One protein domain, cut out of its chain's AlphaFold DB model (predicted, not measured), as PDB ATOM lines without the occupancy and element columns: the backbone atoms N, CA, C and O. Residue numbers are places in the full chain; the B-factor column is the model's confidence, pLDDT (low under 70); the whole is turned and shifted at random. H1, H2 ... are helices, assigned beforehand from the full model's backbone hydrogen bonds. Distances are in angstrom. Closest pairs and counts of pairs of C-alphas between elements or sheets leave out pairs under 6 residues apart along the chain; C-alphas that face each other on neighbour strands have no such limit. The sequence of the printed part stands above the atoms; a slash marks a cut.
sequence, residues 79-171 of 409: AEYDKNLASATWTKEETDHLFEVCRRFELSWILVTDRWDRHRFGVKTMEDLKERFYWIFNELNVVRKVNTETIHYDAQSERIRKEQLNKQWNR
ATOM      1  N   ALA A  79     142.038 161.759 162.288       89.25
ATOM      2  CA  ALA A  79     143.336 161.206 162.669       89.25
ATOM      3  C   ALA A  79     144.338 162.263 163.183       89.25
ATOM      4  O   ALA A  79     145.202 161.940 163.997       89.25
ATOM      5  N   GLU A  80     144.246 163.520 162.728       89.19
ATOM      6  CA  GLU A  80     145.002 164.633 163.324       89.19
ATOM      7  C   GLU A  80     144.416 165.016 164.691       89.19
ATOM      8  O   GLU A  80     145.172 165.303 165.621       89.19
ATOM      9  N   TYR A  81     143.085 164.972 164.836       91.38
ATOM     10  CA  TYR A  81     142.410 165.295 166.090       91.38
ATOM     11  C   TYR A  81     142.798 164.335 167.218       91.38
ATOM     12  O   TYR A  81     143.305 164.776 168.252       91.38
ATOM     13  N   ASP A  82     142.625 163.030 166.998       89.19
ATOM     14  CA  ASP A  82     142.847 162.000 168.021       89.19
ATOM     15  C   ASP A  82     144.318 161.901 168.455       89.19
ATOM     16  O   ASP A  82     144.617 161.506 169.582       89.19
ATOM     17  N   LYS A  83     145.247 162.282 167.571       89.25
ATOM     18  CA  LYS A  83     146.691 162.195 167.812       89.25
ATOM     19  C   LYS A  83     147.279 163.431 168.497       89.25
ATOM     20  O   LYS A  83     148.189 163.285 169.311       89.25
ATOM     21  N   ASN A  84     146.807 164.629 168.142       85.12
ATOM     22  CA  ASN A  84     147.452 165.893 168.519       85.12
ATOM     23  C   ASN A  84     146.501 166.933 169.143       85.12
ATOM     24  O   ASN A  84     146.974 167.795 169.875       85.12
ATOM     25  N   LEU A  85     145.185 166.887 168.882       88.44
ATOM     26  CA  LEU A  85     144.249 167.962 169.273       88.44
ATOM     27  C   LEU A  85     143.335 167.615 170.466       88.44
ATOM     28  O   LEU A  85     142.578 168.475 170.939       88.44
ATOM     29  N   ALA A  86     143.394 166.378 170.962       89.00
ATOM     30  CA  ALA A  86     142.648 165.929 172.133       89.00
ATOM     31  C   ALA A  86     142.957 166.786 173.380       89.00
ATOM     32  O   ALA A  86     144.095 167.182 173.624       89.00
ATOM     33  N   SER A  87     141.933 167.082 174.183       87.19
ATOM     34  CA  SER A  87     142.061 167.863 175.418       87.19
ATOM     35  C   SER A  87     141.056 167.389 176.465       87.19
ATOM     36  O   SER A  87     139.962 166.947 176.127       87.19
ATOM     37  N   ALA A  88     141.409 167.504 177.746       86.88
ATOM     38  CA  ALA A  88     140.547 167.102 178.856       86.88
ATOM     39  C   ALA A  88     139.343 168.041 179.079       86.88
ATOM     40  O   ALA A  88     138.381 167.655 179.738       86.88
ATOM     41  N   THR A  89     139.389 169.274 178.559       88.81
ATOM     42  CA  THR A  89     138.353 170.310 178.764       88.81
ATOM     43  C   THR A  89     137.509 170.602 177.521       88.81
ATOM     44  O   THR A  89     136.608 171.446 177.581       88.81
ATOM     45  N   TRP A  90     137.801 169.920 176.408       92.75
ATOM     46  CA  TRP A  90     137.164 170.128 175.111       92.75
ATOM     47  C   TRP A  90     136.836 168.810 174.420       92.75
ATOM     48  O   TRP A  90     137.727 167.997 174.168       92.75
ATOM     49  N   THR A  91     135.572 168.622 174.046       93.19
ATOM     50  CA  THR A  91     135.175 167.475 173.221       93.19
ATOM     51  C   THR A  91     135.482 167.723 171.742       93.19
ATOM     52  O   THR A  91     135.720 168.856 171.301       93.19
ATOM     53  N   LYS A  92     135.465 166.645 170.947       92.19
ATOM     54  CA  LYS A  92     135.596 166.748 169.491       92.19
ATOM     55  C   LYS A  92     134.435 167.547 168.892       92.19
ATOM     56  O   LYS A  92     134.686 168.524 168.202       92.19
ATOM     57  N   GLU A  93     133.192 167.230 169.266       93.38
ATOM     58  CA  GLU A  93     131.994 167.946 168.795       93.38
ATOM     59  C   GLU A  93     132.025 169.453 169.101       93.38
ATOM     60  O   GLU A  93     131.676 170.263 168.243       93.38
ATOM     61  N   GLU A  94     132.474 169.843 170.301       93.50
ATOM     62  CA  GLU A  94     132.670 171.255 170.658       93.50
ATOM     63  C   GLU A  94     133.691 171.931 169.732       93.50
ATOM     64  O   GLU A  94     133.519 173.080 169.323       93.50
ATOM     65  N   THR A  95     134.767 171.216 169.406       93.81
ATOM     66  CA  THR A  95     135.844 171.723 168.555       93.81
ATOM     67  C   THR A  95     135.394 171.835 167.094       93.81
ATOM     68  O   THR A  95     135.624 172.867 166.460       93.81
ATOM     69  N   ASP A  96     134.679 170.831 166.583       93.69
ATOM     70  CA  ASP A  96     134.127 170.809 165.226       93.69
ATOM     71  C   ASP A  96     133.128 171.962 165.033       93.69
ATOM     72  O   ASP A  96     133.226 172.722 164.064       93.69
ATOM     73  N   HIS A  97     132.237 172.165 166.012       94.38
ATOM     74  CA  HIS A  97     131.297 173.284 166.039       94.38
ATOM     75  C   HIS A  97     132.008 174.646 166.120       94.38
ATOM     76  O   HIS A  97     131.635 175.583 165.411       94.38
ATOM     77  N   LEU A  98     133.069 174.773 166.930       94.50
ATOM     78  CA  LEU A  98     133.884 175.991 166.984       94.50
ATOM     79  C   LEU A  98     134.458 176.328 165.602       94.50
ATOM     80  O   LEU A  98     134.344 177.470 165.160       94.50
ATOM     81  N   PHE A  99     135.027 175.348 164.897       94.12
ATOM     82  CA  PHE A  99     135.584 175.557 163.559       94.12
ATOM     83  C   PHE A  99     134.504 175.843 162.502       94.12
ATOM     84  O   PHE A  99     134.730 176.677 161.623       94.12
ATOM     85  N   GLU A 100     133.316 175.240 162.600       93.50
ATOM     86  CA  GLU A 100     132.166 175.563 161.744       93.50
ATOM     87  C   GLU A 100     131.718 177.022 161.910       93.50
ATOM     88  O   GLU A 100     131.652 177.770 160.930       93.50
ATOM     89  N   VAL A 101     131.469 177.458 163.148       93.56
ATOM     90  CA  VAL A 101     131.044 178.830 163.461       93.56
ATOM     91  C   VAL A 101     132.137 179.835 163.075       93.56
ATOM     92  O   VAL A 101     131.842 180.869 162.471       93.56
ATOM     93  N   CYS A 102     133.407 179.513 163.329       93.00
ATOM     94  CA  CYS A 102     134.554 180.302 162.884       93.00
ATOM     95  C   CYS A 102     134.595 180.481 161.357       93.00
ATOM     96  O   CYS A 102     134.810 181.606 160.902       93.00
ATOM     97  N   ARG A 103     134.352 179.417 160.569       91.38
ATOM     98  CA  ARG A 103     134.260 179.485 159.096       91.38
ATOM     99  C   ARG A 103     133.078 180.333 158.641       91.38
ATOM    100  O   ARG A 103     133.239 181.199 157.787       91.38
ATOM    101  N   ARG A 104     131.905 180.128 159.244       90.69
ATOM    102  CA  ARG A 104     130.659 180.825 158.889       90.69
ATOM    103  C   ARG A 104     130.703 182.337 159.142       90.69
ATOM    104  O   ARG A 104     130.008 183.077 158.449       90.69
ATOM    105  N   PHE A 105     131.486 182.789 160.121       90.00
ATOM    106  CA  PHE A 105     131.578 184.200 160.520       90.00
ATOM    107  C   PHE A 105     132.989 184.801 160.384       90.00
ATOM    108  O   PHE A 105     133.272 185.813 161.022       90.00
ATOM    109  N   GLU A 106     133.871 184.201 159.574       88.00
ATOM    110  CA  GLU A 106     135.210 184.720 159.225       88.00
ATOM    111  C   GLU A 106     136.083 185.136 160.440       88.00
ATOM    112  O   GLU A 106     136.737 186.179 160.433       88.00
ATOM    113  N   LEU A 107     136.077 184.342 161.520       90.25
ATOM    114  CA  LEU A 107     136.709 184.668 162.820       90.25
ATOM    115  C   LEU A 107     136.246 185.989 163.473       90.25
ATOM    116  O   LEU A 107     136.939 186.547 164.331       90.25
ATOM    117  N   SER A 108     135.055 186.491 163.137       90.50
ATOM    118  CA  SER A 108     134.429 187.611 163.845       90.50
ATOM    119  C   SER A 108     134.021 187.179 165.255       90.50
ATOM    120  O   SER A 108     132.887 186.773 165.504       90.50
ATOM    121  N   TRP A 109     134.964 187.253 166.198       91.62
ATOM    122  CA  TRP A 109     134.838 186.699 167.552       91.62
ATOM    123  C   TRP A 109     133.568 187.106 168.301       91.62
ATOM    124  O   TRP A 109     133.051 186.308 169.070       91.62
ATOM    125  N   ILE A 110     133.043 188.310 168.055       92.25
ATOM    126  CA  ILE A 110     131.782 188.788 168.641       92.25
ATOM    127  C   ILE A 110     130.600 187.935 168.148       92.25
ATOM    128  O   ILE A 110     129.782 187.494 168.954       92.25
ATOM    129  N   LEU A 111     130.541 187.648 166.842       92.50
ATOM    130  CA  LEU A 111     129.520 186.788 166.237       92.50
ATOM    131  C   LEU A 111     129.735 185.314 166.600       92.50
ATOM    132  O   LEU A 111     128.767 184.622 166.897       92.50
ATOM    133  N   VAL A 112     130.989 184.850 166.645       94.00
ATOM    134  CA  VAL A 112     131.328 183.480 167.066       94.00
ATOM    135  C   VAL A 112     130.841 183.209 168.494       94.00
ATOM    136  O   VAL A 112     130.257 182.161 168.750       94.00
ATOM    137  N   THR A 113     130.996 184.168 169.416       93.81
ATOM    138  CA  THR A 113     130.491 184.034 170.794       93.81
ATOM    139  C   THR A 113     128.976 184.176 170.926       93.81
ATOM    140  O   THR A 113     128.381 183.518 171.777       93.81
ATOM    141  N   ASP A 114     128.339 185.010 170.098       94.12
ATOM    142  CA  ASP A 114     126.873 185.135 170.052       94.12
ATOM    143  C   ASP A 114     126.221 183.829 169.571       94.12
ATOM    144  O   ASP A 114     125.226 183.377 170.137       94.12
ATOM    145  N   ARG A 115     126.830 183.204 168.556       94.06
ATOM    146  CA  ARG A 115     126.325 182.021 167.843       94.06
ATOM    147  C   ARG A 115     126.860 180.691 168.366       94.06
ATOM    148  O   ARG A 115     126.590 179.657 167.765       94.06
ATOM    149  N   TRP A 116     127.573 180.709 169.487       93.31
ATOM    150  CA  TRP A 116     127.952 179.498 170.202       93.31
ATOM    151  C   TRP A 116     126.715 178.802 170.793       93.31
ATOM    152  O   TRP A 116     125.912 179.441 171.480       93.31
ATOM    153  N   ASP A 117     126.566 177.493 170.566       92.19
ATOM    154  CA  ASP A 117     125.447 176.717 171.103       92.19
ATOM    155  C   ASP A 117     125.659 176.425 172.596       92.19
ATOM    156  O   ASP A 117     126.197 175.395 173.013       92.19
ATOM    157  N   ARG A 118     125.194 177.374 173.412       92.12
ATOM    158  CA  ARG A 118     125.221 177.295 174.877       92.12
ATOM    159  C   ARG A 118     124.328 176.189 175.450       92.12
ATOM    160  O   ARG A 118     124.499 175.858 176.620       92.12
ATOM    161  N   HIS A 119     123.385 175.643 174.678       90.38
ATOM    162  CA  HIS A 119     122.488 174.583 175.142       90.38
ATOM    163  C   HIS A 119     123.130 173.202 175.001       90.38
ATOM    164  O   HIS A 119     123.002 172.387 175.910       90.38
ATOM    165  N   ARG A 120     123.847 172.952 173.898       91.12
ATOM    166  CA  ARG A 120     124.563 171.685 173.669       91.12
ATOM    167  C   ARG A 120     125.912 171.612 174.379       91.12
ATOM    168  O   ARG A 120     126.256 170.565 174.913       91.12
ATOM    169  N   PHE A 121     126.666 172.710 174.380       89.19
ATOM    170  CA  PHE A 121     128.083 172.726 174.769       89.19
ATOM    171  C   PHE A 121     128.384 173.591 176.004       89.19
ATOM    172  O   PHE A 121     129.537 173.876 176.330       89.19
ATOM    173  N   GLY A 122     127.335 174.049 176.691       90.31
ATOM    174  CA  GLY A 122     127.454 174.910 177.860       90.31
ATOM    175  C   GLY A 122     128.031 176.297 177.558       90.31
ATOM    176  O   GLY A 122     128.241 176.715 176.415       90.31
ATOM    177  N   VAL A 123     128.264 177.059 178.626       90.31
ATOM    178  CA  VAL A 123     128.745 178.441 178.536       90.31
ATOM    179  C   VAL A 123     130.274 178.457 178.504       90.31
ATOM    180  O   VAL A 123     130.919 178.171 179.508       90.31
ATOM    181  N   LYS A 124     130.841 178.844 177.358       90.94
ATOM    182  CA  LYS A 124     132.267 179.159 177.185       90.94
ATOM    183  C   LYS A 124     132.411 180.675 176.975       90.94
ATOM    184  O   LYS A 124     131.563 181.303 176.337       90.94
ATOM    185  N   THR A 125     133.458 181.281 177.520       91.94
ATOM    186  CA  THR A 125     133.785 182.704 177.337       91.94
ATOM    187  C   THR A 125     134.461 182.958 175.987       91.94
ATOM    188  O   THR A 125     134.973 182.040 175.347       91.94
ATOM    189  N   MET A 126     134.509 184.224 175.551       92.62
ATOM    190  CA  MET A 126     135.233 184.618 174.329       92.62
ATOM    191  C   MET A 126     136.703 184.192 174.367       92.62
ATOM    192  O   MET A 126     137.288 183.869 173.336       92.62
ATOM    193  N   GLU A 127     137.290 184.222 175.557       94.06
ATOM    194  CA  GLU A 127     138.679 183.882 175.806       94.06
ATOM    195  C   GLU A 127     138.908 182.378 175.635       94.06
ATOM    196  O   GLU A 127     139.863 182.015 174.959       94.06
ATOM    197  N   ASP A 128     137.994 181.533 176.125       93.12
ATOM    198  CA  ASP A 128     138.073 180.070 175.977       93.12
ATOM    199  C   ASP A 128     137.991 179.646 174.500       93.12
ATOM    200  O   ASP A 128     138.776 178.815 174.041       93.12
ATOM    201  N   LEU A 129     137.061 180.240 173.733       93.75
ATOM    202  CA  LEU A 129     136.906 179.940 172.301       93.75
ATOM    203  C   LEU A 129     138.174 180.314 171.511       93.75
ATOM    204  O   LEU A 129     138.609 179.570 170.631       93.75
ATOM    205  N   LYS A 130     138.781 181.462 171.839       93.69
ATOM    206  CA  LYS A 130     140.036 181.928 171.231       93.69
ATOM    207  C   LYS A 130     141.215 181.044 171.601       93.69
ATOM    208  O   LYS A 130     141.974 180.660 170.719       93.69
ATOM    209  N   GLU A 131     141.356 180.720 172.882       93.94
ATOM    210  CA  GLU A 131     142.408 179.857 173.418       93.94
ATOM    211  C   GLU A 131     142.424 178.510 172.694       93.94
ATOM    212  O   GLU A 131     143.442 178.133 172.114       93.94
ATOM    213  N   ARG A 132     141.263 177.844 172.607       93.19
ATOM    214  CA  ARG A 132     141.123 176.572 171.888       93.19
ATOM    215  C   ARG A 132     141.454 176.701 170.403       93.19
ATOM    216  O   ARG A 132     142.190 175.869 169.878       93.19
ATOM    217  N   PHE A 133     140.936 177.729 169.730       93.81
ATOM    218  CA  PHE A 133     141.171 177.930 168.299       93.81
ATOM    219  C   PHE A 133     142.647 178.195 167.975       93.81
ATOM    220  O   PHE A 133     143.204 177.531 167.104       93.81
ATOM    221  N   TYR A 134     143.294 179.137 168.671       92.56
ATOM    222  CA  TYR A 134     144.695 179.480 168.408       92.56
ATOM    223  C   TYR A 134     145.652 178.357 168.819       92.56
ATOM    224  O   TYR A 134     146.646 178.137 168.126       92.56
ATOM    225  N   TRP A 135     145.333 177.592 169.869       92.00
ATOM    226  CA  TRP A 135     146.082 176.383 170.217       92.00
ATOM    227  C   TRP A 135     146.038 175.343 169.085       92.00
ATOM    228  O   TRP A 135     147.095 174.935 168.606       92.00
ATOM    229  N   ILE A 136     144.848 175.002 168.567       91.75
ATOM    230  CA  ILE A 136     144.710 174.072 167.425       91.75
ATOM    231  C   ILE A 136     145.401 174.613 166.175       91.75
ATOM    232  O   ILE A 136     146.081 173.868 165.475       91.75
ATOM    233  N   PHE A 137     145.242 175.904 165.880       90.50
ATOM    234  CA  PHE A 137     145.863 176.538 164.719       90.50
ATOM    235  C   PHE A 137     147.392 176.399 164.748       90.50
ATOM    236  O   PHE A 137     148.000 176.036 163.741       90.50
ATOM    237  N   ASN A 138     148.011 176.634 165.908       90.88
ATOM    238  CA  ASN A 138     149.451 176.466 166.090       90.88
ATOM    239  C   ASN A 138     149.870 174.990 165.993       90.88
ATOM    240  O   ASN A 138     150.819 174.685 165.273       90.88
ATOM    241  N   GLU A 139     149.149 174.075 166.645       89.94
ATOM    242  CA  GLU A 139     149.455 172.638 166.621       89.94
ATOM    243  C   GLU A 139     149.359 172.057 165.198       89.94
ATOM    244  O   GLU A 139     150.257 171.345 164.746       89.94
ATOM    245  N   LEU A 140     148.341 172.446 164.421       89.38
ATOM    246  CA  LEU A 140     148.222 172.072 163.007       89.38
ATOM    247  C   LEU A 140     149.372 172.622 162.154       89.38
ATOM    248  O   LEU A 140     149.864 171.909 161.278       89.38
ATOM    249  N   ASN A 141     149.833 173.853 162.403       88.38
ATOM    250  CA  ASN A 141     150.993 174.412 161.701       88.38
ATOM    251  C   ASN A 141     152.278 173.624 162.014       88.38
ATOM    252  O   ASN A 141     153.063 173.366 161.098       88.38
ATOM    253  N   VAL A 142     152.460 173.184 163.267       87.25
ATOM    254  CA  VAL A 142     153.582 172.327 163.694       87.25
ATOM    255  C   VAL A 142     153.518 170.956 163.015       87.25
ATOM    256  O   VAL A 142     154.483 170.553 162.364       87.25
ATOM    257  N   VAL A 143     152.376 170.260 163.092       87.38
ATOM    258  CA  VAL A 143     152.178 168.931 162.479       87.38
ATOM    259  C   VAL A 143     152.404 168.972 160.964       87.38
ATOM    260  O   VAL A 143     153.070 168.096 160.408       87.38
ATOM    261  N   ARG A 144     151.900 170.013 160.293       87.00
ATOM    262  CA  ARG A 144     151.997 170.188 158.833       87.00
ATOM    263  C   ARG A 144     153.298 170.857 158.378       87.00
ATOM    264  O   ARG A 144     153.503 171.003 157.175       87.00
ATOM    265  N   LYS A 145     154.181 171.234 159.313       82.62
ATOM    266  CA  LYS A 145     155.463 171.922 159.065       82.62
ATOM    267  C   LYS A 145     155.314 173.176 158.195       82.62
ATOM    268  O   LYS A 145     156.160 173.466 157.349       82.62
ATOM    269  N   VAL A 146     154.220 173.913 158.384       79.94
ATOM    270  CA  VAL A 146     154.013 175.191 157.700       79.94
ATOM    271  C   VAL A 146     154.832 176.239 158.443       79.94
ATOM    272  O   VAL A 146     154.609 176.461 159.631       79.94
ATOM    273  N   ASN A 147     155.768 176.893 157.751       74.19
ATOM    274  CA  ASN A 147     156.609 177.959 158.309       74.19
ATOM    275  C   ASN A 147     155.808 179.265 158.510       74.19
ATOM    276  O   ASN A 147     156.082 180.283 157.876       74.19
ATOM    277  N   THR A 148     154.804 179.215 159.383       75.88
ATOM    278  CA  THR A 148     154.001 180.349 159.850       75.88
ATOM    279  C   THR A 148     154.423 180.692 161.277       75.88
ATOM    280  O   THR A 148     154.694 179.796 162.074       75.88
ATOM    281  N   GLU A 149     154.467 181.979 161.618       77.75
ATOM    282  CA  GLU A 149     154.737 182.424 162.988       77.75
ATOM    283  C   GLU A 149     153.655 181.920 163.962       77.75
ATOM    284  O   GLU A 149     152.457 182.030 163.691       77.75
ATOM    285  N   THR A 150     154.078 181.382 165.109       80.69
ATOM    286  CA  THR A 150     153.181 180.910 166.173       80.69
ATOM    287  C   THR A 150     152.363 182.070 166.736       80.69
ATOM    288  O   THR A 150     152.914 183.040 167.263       80.69
ATOM    289  N   ILE A 151     151.035 181.966 166.679       84.06
ATOM    290  CA  ILE A 151     150.138 182.996 167.210       84.06
ATOM    291  C   ILE A 151     149.949 182.745 168.706       84.06
ATOM    292  O   ILE A 151     149.135 181.917 169.115       84.06
ATOM    293  N   HIS A 152     150.707 183.458 169.537       81.88
ATOM    294  CA  HIS A 152     150.570 183.375 170.989       81.88
ATOM    295  C   HIS A 152     149.334 184.151 171.469       81.88
ATOM    296  O   HIS A 152     149.260 185.372 171.327       81.88
ATOM    297  N   TYR A 153     148.376 183.436 172.062       88.25
ATOM    298  CA  TYR A 153     147.190 184.005 172.701       88.25
ATOM    299  C   TYR A 153     147.141 183.580 174.172       88.25
ATOM    300  O   TYR A 153     146.987 182.398 174.466       88.25
ATOM    301  N   ASP A 154     147.264 184.543 175.085       89.25
ATOM    302  CA  ASP A 154     147.124 184.322 176.527       89.25
ATOM    303  C   ASP A 154     145.712 184.716 176.981       89.25
ATOM    304  O   ASP A 154     145.359 185.899 177.074       89.25
ATOM    305  N   ALA A 155     144.897 183.703 177.277       88.75
ATOM    306  CA  ALA A 155     143.537 183.881 177.758       88.75
ATOM    307  C   ALA A 155     143.476 184.535 179.145       88.75
ATOM    308  O   ALA A 155     142.581 185.341 179.398       88.75
ATOM    309  N   GLN A 156     144.416 184.232 180.043       88.56
ATOM    310  CA  GLN A 156     144.430 184.784 181.395       88.56
ATOM    311  C   GLN A 156     144.774 186.277 181.373       88.56
ATOM    312  O   GLN A 156     144.060 187.066 181.999       88.56
ATOM    313  N   SER A 157     145.777 186.689 180.593       86.94
ATOM    314  CA  SER A 157     146.079 188.113 180.392       86.94
ATOM    315  C   SER A 157     144.910 188.873 179.759       86.94
ATOM    316  O   SER A 157     144.584 189.969 180.217       86.94
ATOM    317  N   GLU A 158     144.214 188.301 178.768       90.75
ATOM    318  CA  GLU A 158     143.031 188.945 178.174       90.75
ATOM    319  C   GLU A 158     141.848 189.049 179.153       90.75
ATOM    320  O   GLU A 158     141.206 190.105 179.202       90.75
ATOM    321  N   ARG A 159     141.588 188.022 179.983       91.00
ATOM    322  CA  ARG A 159     140.583 188.084 181.066       91.00
ATOM    323  C   ARG A 159     140.913 189.222 182.042       91.00
ATOM    324  O   ARG A 159     140.069 190.090 182.269       91.00
ATOM    325  N   ILE A 160     142.152 189.280 182.543       90.31
ATOM    326  CA  ILE A 160     142.621 190.328 183.470       90.31
ATOM    327  C   ILE A 160     142.525 191.719 182.824       90.31
ATOM    328  O   ILE A 160     142.032 192.664 183.445       90.31
ATOM    329  N   ARG A 161     142.937 191.867 181.559       92.69
ATOM    330  CA  ARG A 161     142.857 193.137 180.823       92.69
ATOM    331  C   ARG A 161     141.409 193.608 180.656       92.69
ATOM    332  O   ARG A 161     141.136 194.795 180.837       92.69
ATOM    333  N   LYS A 162     140.476 192.704 180.334       91.00
ATOM    334  CA  LYS A 162     139.037 193.013 180.260       91.00
ATOM    335  C   LYS A 162     138.466 193.409 181.618       91.00
ATOM    336  O   LYS A 162     137.724 194.384 181.692       91.00
ATOM    337  N   GLU A 163     138.837 192.714 182.689       91.12
ATOM    338  CA  GLU A 163     138.396 193.043 184.046       91.12
ATOM    339  C   GLU A 163     138.885 194.436 184.479       91.12
ATOM    340  O   GLU A 163     138.103 195.253 184.966       91.12
ATOM    341  N   GLN A 164     140.162 194.753 184.233       91.56
ATOM    342  CA  GLN A 164     140.726 196.082 184.483       91.56
ATOM    343  C   GLN A 164     140.040 197.173 183.651       91.56
ATOM    344  O   GLN A 164     139.799 198.266 184.166       91.56
ATOM    345  N   LEU A 165     139.708 196.891 182.386       91.62
ATOM    346  CA  LEU A 165     138.993 197.830 181.523       91.62
ATOM    347  C   LEU A 165     137.563 198.072 182.020       91.62
ATOM    348  O   LEU A 165     137.158 199.226 182.120       91.62
ATOM    349  N   ASN A 166     136.832 197.026 182.412       91.38
ATOM    350  CA  ASN A 166     135.499 197.154 183.011       91.38
ATOM    351  C   ASN A 166     135.549 197.943 184.327       91.38
ATOM    352  O   ASN A 166     134.736 198.840 184.535       91.38
ATOM    353  N   LYS A 167     136.548 197.680 185.182       89.19
ATOM    354  CA  LYS A 167     136.806 198.461 186.402       89.19
ATOM    355  C   LYS A 167     137.101 199.932 186.110       89.19
ATOM    356  O   LYS A 167     136.737 200.769 186.919       89.19
ATOM    357  N   GLN A 168     137.772 200.262 185.003       87.12
ATOM    358  CA  GLN A 168     138.021 201.651 184.588       87.12
ATOM    359  C   GLN A 168     136.782 202.318 183.977       87.12
ATOM    360  O   GLN A 168     136.546 203.495 184.228       87.12
ATOM    361  N   TRP A 169     136.012 201.573 183.184       89.94
ATOM    362  CA  TRP A 169     134.801 202.042 182.513       89.94
ATOM    363  C   TRP A 169     133.676 202.356 183.505       89.94
ATOM    364  O   TRP A 169     132.999 203.369 183.367       89.94
ATOM    365  N   ASN A 170     133.531 201.522 184.536       89.94
ATOM    366  CA  ASN A 170     132.510 201.661 185.573       89.94
ATOM    367  C   ASN A 170     132.935 202.570 186.744       89.94
ATOM    368  O   ASN A 170     132.244 202.575 187.761       89.94
ATOM    369  N   ARG A 171     134.049 203.316 186.645       89.75
ATOM    370  CA  ARG A 171     134.466 204.222 187.729       89.75
ATOM    371  C   ARG A 171     133.463 205.341 187.933       89.75
ATOM    372  O   ARG A 171     133.069 206.005 186.972       89.75
TER     373      ARG A 171
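This is residues 79 to 171 of the 409 residues of an uncharacterized protein of Steinernema carpocapsae (UniProt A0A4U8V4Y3). One long helix, H4, is the middle of the model, with H1, H2 and H3 packed on it at steep or nearly right angles. After a long link, H5 folds back to the first turns of H4, and residues 160 to 171, of which 160 to 169 belong to H5, stick out beyond the body. The printed part has 93 residues with five named helices, in the order H1, H2, H3, H4, H5, and no named strand, and its class is all helix. It is only just compact, close to loose, with a radius of gyration of the C-alphas of 14.7 A, and only just elongated, with spans of 50 by 33 by 26 A.

H1, residues 79 to 85, and H4, residues 126 to 143, only just touch, with 3 pairs of C-alphas within 8 A; the closest are those of Leu 85 and Ile 136, 6.4 A apart. They run opposite ways at a steep tilt of 58 degrees, and H4 touches H1 with residues 136 to 139 alone. H1 is close to H2, residues 92 to 104, but not clearly touching, the closest C-alphas being those of Tyr 81 and Lys 92 at 7.8 A. H2 touches H4 about perpendicular, at 84 degrees, with Leu 98 and Leu 129 closest, their C-alphas 7.3 A apart. H2 also touches H3, residues 109 to 114, at a steep tilt of 65 degrees, opposite ways; the closest C-alphas are those of Val 101 and Val 112, 5.9 A apart. H3 touches H4 at a steep tilt of 54 degrees, opposite ways, with the C-alphas of Thr 113 and Met 126 closest at 5.9 A. H4 is the hub, touching four helices. With H5, residues 155 to 169, it forms a helical hairpin at a shallow tilt of 29 degrees, opposite ways; residues 127 to 131 of H4 touch residues 155 to 159 of H5 alone, and the closest C-alphas are those of Glu 127 and Ala 155, 5.2 A apart. H5 is apart from H1, H2 and H3, and H1 is apart from H3. Every O i to N i+4 pair is within hydrogen-bond range in H2, H3, H4 and H5; in H1 it is 2 of 3.

H1 begins at C-alpha 79 at (143.336, 161.206, 162.669) and is 9.5 A long. H2 is 18.3 A long and H3 8.5 A. H4, the longest helix by residues, measures 26.0 A from C-alpha 126 at (135.233, 184.618, 174.329) to C-alpha 143. H5 measures 20.7 A and ends at C-alpha 169 at (134.801, 202.042, 182.513).

The two C-alphas farthest apart are those of Ala 79 and Arg 171, at 50.6 A. The links from H3 to H4 and from H4 to H5 are long, with 11 residues each. The printed part has no cut, its mean pLDDT is 90.1, and no printed residue is under 70.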